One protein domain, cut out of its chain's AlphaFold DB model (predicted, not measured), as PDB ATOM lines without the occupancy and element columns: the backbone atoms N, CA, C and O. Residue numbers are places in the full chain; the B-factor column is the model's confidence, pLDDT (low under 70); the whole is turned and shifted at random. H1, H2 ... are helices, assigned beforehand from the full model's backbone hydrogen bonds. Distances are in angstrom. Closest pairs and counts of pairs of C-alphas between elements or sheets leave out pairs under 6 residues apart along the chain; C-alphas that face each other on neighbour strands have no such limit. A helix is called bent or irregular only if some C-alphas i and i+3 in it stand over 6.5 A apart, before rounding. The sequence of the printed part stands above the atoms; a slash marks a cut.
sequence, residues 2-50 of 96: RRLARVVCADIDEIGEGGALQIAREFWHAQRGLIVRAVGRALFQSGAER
ATOM      1  N   ARG A   2       8.059 -11.727  90.046       95.38
ATOM      2  CA  ARG A   2       7.586 -11.533  91.445       95.38
ATOM      3  C   ARG A   2       7.740 -10.100  91.981       95.38
ATOM      4  O   ARG A   2       6.859  -9.587  92.650       95.38
ATOM      5  N   ARG A   3       8.848  -9.428  91.641       96.69
ATOM      6  CA  ARG A   3       9.085  -8.020  92.014       96.69
ATOM      7  C   ARG A   3       8.054  -7.047  91.426       96.69
ATOM      8  O   ARG A   3       7.829  -6.014  92.034       96.69
ATOM      9  N   LEU A   4       7.459  -7.367  90.275       97.12
ATOM     10  CA  LEU A   4       6.427  -6.535  89.651       97.12
ATOM     11  C   LEU A   4       5.093  -6.673  90.388       97.12
ATOM     12  O   LEU A   4       4.457  -5.663  90.643       97.12
ATOM     13  N   ALA A   5       4.713  -7.890  90.797       96.94
ATOM     14  CA  ALA A   5       3.486  -8.125  91.566       96.94
ATOM     15  C   ALA A   5       3.446  -7.287  92.857       96.94
ATOM     16  O   ALA A   5       2.462  -6.611  93.150       96.94
ATOM     17  N   ARG A   6       4.584  -7.209  93.556       96.88
ATOM     18  CA  ARG A   6       4.700  -6.438  94.802       96.88
ATOM     19  C   ARG A   6       4.484  -4.932  94.638       96.88
ATOM     20  O   ARG A   6       4.202  -4.267  95.627       96.88
ATOM     21  N   VAL A   7       4.590  -4.385  93.423       96.25
ATOM     22  CA  VAL A   7       4.311  -2.959  93.154       96.25
ATOM     23  C   VAL A   7       2.840  -2.623  93.407       96.25
ATOM     24  O   VAL A   7       2.530  -1.496  93.779       96.25
ATOM     25  N   VAL A   8       1.941  -3.598  93.249       95.38
ATOM     26  CA  VAL A   8       0.495  -3.442  93.471       95.38
ATOM     27  C   VAL A   8       0.020  -4.168  94.729       95.38
ATOM     28  O   VAL A   8      -1.145  -4.531  94.828       95.38
ATOM     29  N   CYS A   9       0.922  -4.374  95.696       96.69
ATOM     30  CA  CYS A   9       0.638  -5.078  96.950       96.69
ATOM     31  C   CYS A   9       0.087  -6.504  96.752       96.69
ATOM     32  O   CYS A   9      -0.706  -6.958  97.569       96.69
ATOM     33  N   ALA A  10       0.517  -7.191  95.685       96.56
ATOM     34  CA  ALA A  10       0.138  -8.570  95.394       96.56
ATOM     35  C   ALA A  10       1.363  -9.494  95.286       96.56
ATOM     36  O   ALA A  10       2.486  -9.050  95.012       96.56
ATOM     37  N   ASP A  11       1.136 -10.795  95.422       96.56
ATOM     38  CA  ASP A  11       2.091 -11.852  95.111       96.56
ATOM     39  C   ASP A  11       1.787 -12.537  93.772       96.56
ATOM     40  O   ASP A  11       0.731 -12.377  93.158       96.56
ATOM     41  N   ILE A  12       2.763 -13.300  93.268       97.12
ATOM     42  CA  ILE A  12       2.639 -13.951  91.954       97.12
ATOM     43  C   ILE A  12       1.514 -14.990  91.918       97.12
ATOM     44  O   ILE A  12       0.929 -15.198  90.859       97.12
ATOM     45  N   ASP A  13       1.199 -15.599  93.060       97.56
ATOM     46  CA  ASP A  13       0.154 -16.613  93.178       97.56
ATOM     47  C   ASP A  13      -1.257 -15.995  93.106       97.56
ATOM     48  O   ASP A  13      -2.208 -16.683  92.748       97.56
ATOM     49  N   GLU A  14      -1.394 -14.687  93.369       97.62
ATOM     50  CA  GLU A  14      -2.669 -13.959  93.291       97.62
ATOM     51  C   GLU A  14      -2.972 -13.449  91.874       97.62
ATOM     52  O   GLU A  14      -4.105 -13.539  91.409       97.62
ATOM     53  N   ILE A  15      -1.967 -12.904  91.173       97.12
ATOM     54  CA  ILE A  15      -2.163 -12.233  89.866       97.12
ATOM     55  C   ILE A  15      -1.621 -13.017  88.665       97.12
ATOM     56  O   ILE A  15      -1.849 -12.643  87.510       97.12
ATOM     57  N   GLY A  16      -0.861 -14.083  88.921       97.44
ATOM     58  CA  GLY A  16      -0.177 -14.869  87.903       97.44
ATOM     59  C   GLY A  16       0.877 -14.093  87.103       97.44
ATOM     60  O   GLY A  16       1.081 -12.881  87.228       97.44
ATOM     61  N   GLU A  17       1.563 -14.807  86.211       97.56
ATOM     62  CA  GLU A  17       2.525 -14.207  85.278       97.56
ATOM     63  C   GLU A  17       1.859 -13.192  84.336       97.56
ATOM     64  O   GLU A  17       2.413 -12.118  84.094       97.56
ATOM     65  N   GLY A  18       0.640 -13.472  83.868       97.81
ATOM     66  CA  GLY A  18      -0.110 -12.567  82.996       97.81
ATOM     67  C   GLY A  18      -0.327 -11.183  83.614       97.81
ATOM     68  O   GLY A  18      -0.013 -10.174  82.970       97.81
ATOM     69  N   GLY A  19      -0.786 -11.132  84.870       97.56
ATOM     70  CA  GLY A  19      -0.987  -9.881  85.602       97.56
ATOM     71  C   GLY A  19       0.326  -9.139  85.840       97.56
ATOM     72  O   GLY A  19       0.436  -7.944  85.575       97.56
ATOM     73  N   ALA A  20       1.381  -9.849  86.234       97.81
ATOM     74  CA  ALA A  20       2.681  -9.224  86.453       97.81
ATOM     75  C   ALA A  20       3.335  -8.693  85.159       97.81
ATOM     76  O   ALA A  20       3.988  -7.648  85.186       97.81
ATOM     77  N   LEU A  21       3.136  -9.347  84.009       98.12
ATOM     78  CA  LEU A  21       3.542  -8.809  82.705       98.12
ATOM     79  C   LEU A  21       2.706  -7.587  82.304       98.12
ATOM     80  O   LEU A  21       3.234  -6.676  81.667       98.12
ATOM     81  N   GLN A  22       1.424  -7.542  82.674       97.94
ATOM     82  CA  GLN A  22       0.585  -6.365  82.442       97.94
ATOM     83  C   GLN A  22       1.103  -5.155  83.220       97.94
ATOM     84  O   GLN A  22       1.222  -4.085  82.634       97.94
ATOM     85  N   ILE A  23       1.534  -5.339  84.472       97.75
ATOM     86  CA  ILE A  23       2.190  -4.278  85.254       97.75
ATOM     87  C   ILE A  23       3.408  -3.721  84.505       97.75
ATOM     88  O   ILE A  23       3.544  -2.506  84.371       97.75
ATOM     89  N   ALA A  24       4.281  -4.584  83.972       97.62
ATOM     90  CA  ALA A  24       5.443  -4.132  83.205       97.62
ATOM     91  C   ALA A  24       5.054  -3.346  81.942       97.62
ATOM     92  O   ALA A  24       5.696  -2.342  81.631       97.62
ATOM     93  N   ARG A  25       4.008  -3.778  81.224       97.62
ATOM     94  CA  ARG A  25       3.510  -3.076  80.030       97.62
ATOM     95  C   ARG A  25       2.975  -1.691  80.369       97.62
ATOM     96  O   ARG A  25       3.390  -0.724  79.737       97.62
ATOM     97  N   GLU A  26       2.121  -1.579  81.382       97.75
ATOM     98  CA  GLU A  26       1.559  -0.287  81.792       97.75
ATOM     99  C   GLU A  26       2.643   0.659  82.316       97.75
ATOM    100  O   GLU A  26       2.674   1.839  81.958       97.75
ATOM    101  N   PHE A  27       3.602   0.133  83.084       97.00
ATOM    102  CA  PHE A  27       4.753   0.910  83.533       97.00
ATOM    103  C   PHE A  27       5.575   1.433  82.351       97.00
ATOM    104  O   PHE A  27       5.911   2.618  82.301       97.00
ATOM    105  N   TRP A  28       5.851   0.577  81.361       96.69
ATOM    106  CA  TRP A  28       6.541   0.982  80.140       96.69
ATOM    107  C   TRP A  28       5.769   2.064  79.381       96.69
ATOM    108  O   TRP A  28       6.358   3.079  79.013       96.69
ATOM    109  N   HIS A  29       4.457   1.903  79.185       97.19
ATOM    110  CA  HIS A  29       3.626   2.901  78.508       97.19
ATOM    111  C   HIS A  29       3.671   4.263  79.209       97.19
ATOM    112  O   HIS A  29       3.879   5.290  78.550       97.19
ATOM    113  N   ALA A  30       3.550   4.279  80.538       97.38
ATOM    114  CA  ALA A  30       3.632   5.498  81.331       97.38
ATOM    115  C   ALA A  30       5.017   6.160  81.227       97.38
ATOM    116  O   ALA A  30       5.117   7.349  80.900       97.38
ATOM    117  N   GLN A  31       6.094   5.397  81.446       96.62
ATOM    118  CA  GLN A  31       7.466   5.908  81.422       96.62
ATOM    119  C   GLN A  31       7.866   6.410  80.031       96.62
ATOM    120  O   GLN A  31       8.401   7.512  79.896       96.62
ATOM    121  N   ARG A  32       7.552   5.646  78.982       96.69
ATOM    122  CA  ARG A  32       7.752   6.049  77.587       96.69
ATOM    123  C   ARG A  32       7.066   7.377  77.300       96.69
ATOM    124  O   ARG A  32       7.686   8.277  76.742       96.69
ATOM    125  N   GLY A  33       5.806   7.529  77.710       97.12
ATOM    126  CA  GLY A  33       5.058   8.771  77.524       97.12
ATOM    127  C   GLY A  33       5.720   9.973  78.204       97.12
ATOM    128  O   GLY A  33       5.768  11.056  77.622       97.12
ATOM    129  N   LEU A  34       6.260   9.795  79.414       98.06
ATOM    130  CA  LEU A  34       6.985  10.852  80.126       98.06
ATOM    131  C   LEU A  34       8.250  11.283  79.379       98.06
ATOM    132  O   LEU A  34       8.469  12.483  79.201       98.06
ATOM    133  N   ILE A  35       9.040  10.320  78.906       96.94
ATOM    134  CA  ILE A  35      10.312  10.580  78.225       96.94
ATOM    135  C   ILE A  35      10.078  11.240  76.866       96.94
ATOM    136  O   ILE A  35      10.664  12.286  76.601       96.94
ATOM    137  N   VAL A  36       9.162  10.713  76.046       96.38
ATOM    138  CA  VAL A  36       8.829  11.301  74.734       96.38
ATOM    139  C   VAL A  36       8.359  12.748  74.886       96.38
ATOM    140  O   VAL A  36       8.823  13.630  74.165       96.38
ATOM    141  N   ARG A  37       7.499  13.035  75.873       97.62
ATOM    142  CA  ARG A  37       7.056  14.412  76.146       97.62
ATOM    143  C   ARG A  37       8.196  15.316  76.612       97.62
ATOM    144  O   ARG A  37       8.221  16.484  76.238       97.62
ATOM    145  N   ALA A  38       9.099  14.817  77.453       98.06
ATOM    146  CA  ALA A  38      10.240  15.594  77.929       98.06
ATOM    147  C   ALA A  38      11.201  15.945  76.785       98.06
ATOM    148  O   ALA A  38      11.557  17.112  76.638       98.06
ATOM    149  N   VAL A  39      11.537  14.967  75.940       97.25
ATOM    150  CA  VAL A  39      12.385  15.169  74.759       97.25
ATOM    151  C   VAL A  39      11.727  16.136  73.778       97.25
ATOM    152  O   VAL A  39      12.374  17.080  73.342       97.25
ATOM    153  N   GLY A  40      10.432  15.973  73.487       96.25
ATOM    154  CA  GLY A  40       9.706  16.876  72.589       96.25
ATOM    155  C   GLY A  40       9.691  18.328  73.078       96.25
ATOM    156  O   GLY A  40       9.908  19.244  72.289       96.25
ATOM    157  N   ARG A  41       9.505  18.553  74.389       98.00
ATOM    158  CA  ARG A  41       9.613  19.901  74.975       98.00
ATOM    159  C   ARG A  41      11.020  20.474  74.842       98.00
ATOM    160  O   ARG A  41      11.146  21.631  74.458       98.00
ATOM    161  N   ALA A  42      12.048  19.680  75.140       97.56
ATOM    162  CA  ALA A  42      13.435  20.118  75.020       97.56
ATOM    163  C   ALA A  42      13.780  20.495  73.571       97.56
ATOM    164  O   ALA A  42      14.347  21.556  73.347       97.56
ATOM    165  N   LEU A  43      13.357  19.677  72.600       96.69
ATOM    166  CA  LEU A  43      13.567  19.911  71.170       96.69
ATOM    167  C   LEU A  43      12.922  21.224  70.707       96.69
ATOM    168  O   LEU A  43      13.568  22.036  70.049       96.69
ATOM    169  N   PHE A  44      11.666  21.456  71.104       97.00
ATOM    170  CA  PHE A  44      10.948  22.693  70.798       97.00
ATOM    171  C   PHE A  44      11.631  23.922  71.412       97.00
ATOM    172  O   PHE A  44      11.788  24.939  70.746       97.00
ATOM    173  N   GLN A  45      12.056  23.828  72.675       98.31
ATOM    174  CA  GLN A  45      12.677  24.943  73.394       98.31
ATOM    175  C   GLN A  45      14.080  25.278  72.888       98.31
ATOM    176  O   GLN A  45      14.448  26.449  72.864       98.31
ATOM    177  N   SER A  46      14.868  24.275  72.504       97.62
ATOM    178  CA  SER A  46      16.231  24.492  72.020       97.62
ATOM    179  C   SER A  46      16.293  24.854  70.537       97.62
ATOM    180  O   SER A  46      17.355  25.255  70.069       97.62
ATOM    181  N   GLY A  47      15.207  24.647  69.781       96.56
ATOM    182  CA  GLY A  47      15.210  24.755  68.319       96.56
ATOM    183  C   GLY A  47      16.111  23.718  67.642       96.56
ATOM    184  O   GLY A  47      16.544  23.925  66.512       96.56
ATOM    185  N   ALA A  48      16.444  22.624  68.333       96.12
ATOM    186  CA  ALA A  48      17.292  21.590  67.755       96.12
ATOM    187  C   ALA A  48      16.499  20.776  66.725       96.12
ATOM    188  O   ALA A  48      15.310  20.521  66.890       96.12
ATOM    189  N   GLU A  49      17.171  20.341  65.664       94.19
ATOM    190  CA  GLU A  49      16.532  19.589  64.576       94.19
ATOM    191  C   GLU A  49      16.599  18.074  64.786       94.19
ATOM    192  O   GLU A  49      15.849  17.314  64.175       94.19
ATOM    193  N   ARG A  50      17.539  17.608  65.617       93.69
ATOM    194  CA  ARG A  50      17.867  16.189  65.762       93.69
ATOM    195  C   ARG A  50      18.110  15.812  67.214       93.69
ATOM    196  O   ARG A  50      18.653  16.588  67.995       93.69
TER     197      ARG A  50
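What this domain is: This is residues 2 to 50 of the 96 residues of the protein "H4MPT-linked C1 transfer pathway protein" of Methanomicrobiales archaeon (UniProt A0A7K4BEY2). One long helix, H2, makes nearly the whole length of a rod, and a short helix, H1, packs crosswise on residues 12 to 24 near its first end. H2 kinks near residue 19, and its far part, with the last residues, sticks out free from residue 28 to residue 50. The printed part has 49 residues with two named helices, H1 then H2 along the chain, and no named strand; the class is all helix. The whole is extended, with a radius of gyration of the C-alphas of 16.5 A and spans of 51 by 16 by 10 A.

Where its parts are: H2 holds residues 12 to 46, 45.4 A from first to last C-alpha, with C-alpha 12 at (2.639, -13.951, 91.954) and C-alpha 46 at (16.231, 24.492, 72.020). It is irregular: C-alphas 14 and 17 are 9.6 A apart. H1 holds residues 2 to 8, 10.9 A long, with C-alpha 2 at (7.586, -11.533, 91.445).

How they stand to each other: H2 has a kink of 60 degrees near residue 19. H2 touches H1 with residues 12 to 24 alone, and the closest C-alphas are those of Ala 20 and Ala 5, 5.3 A apart. The lines of H1 and H2 are about perpendicular, but only just, at 72 degrees. A tight link of 3 residues joins H1 to H2. The O i to N i+4 pairs within hydrogen-bond range are 29 of 31 in H2 and 1 of 3 in H1, where 3 of 4 O i to N i+3 pairs are within range.

The domain as a whole: The two C-alphas farthest apart are those of Asp 13 and Gly 47, 50.6 A. Residues 28 to 50, of which 28 to 46 belong to H2, stand free. The printed part has no cut. The mean pLDDT of the printed part is 97.0, and no printed residue is under 70.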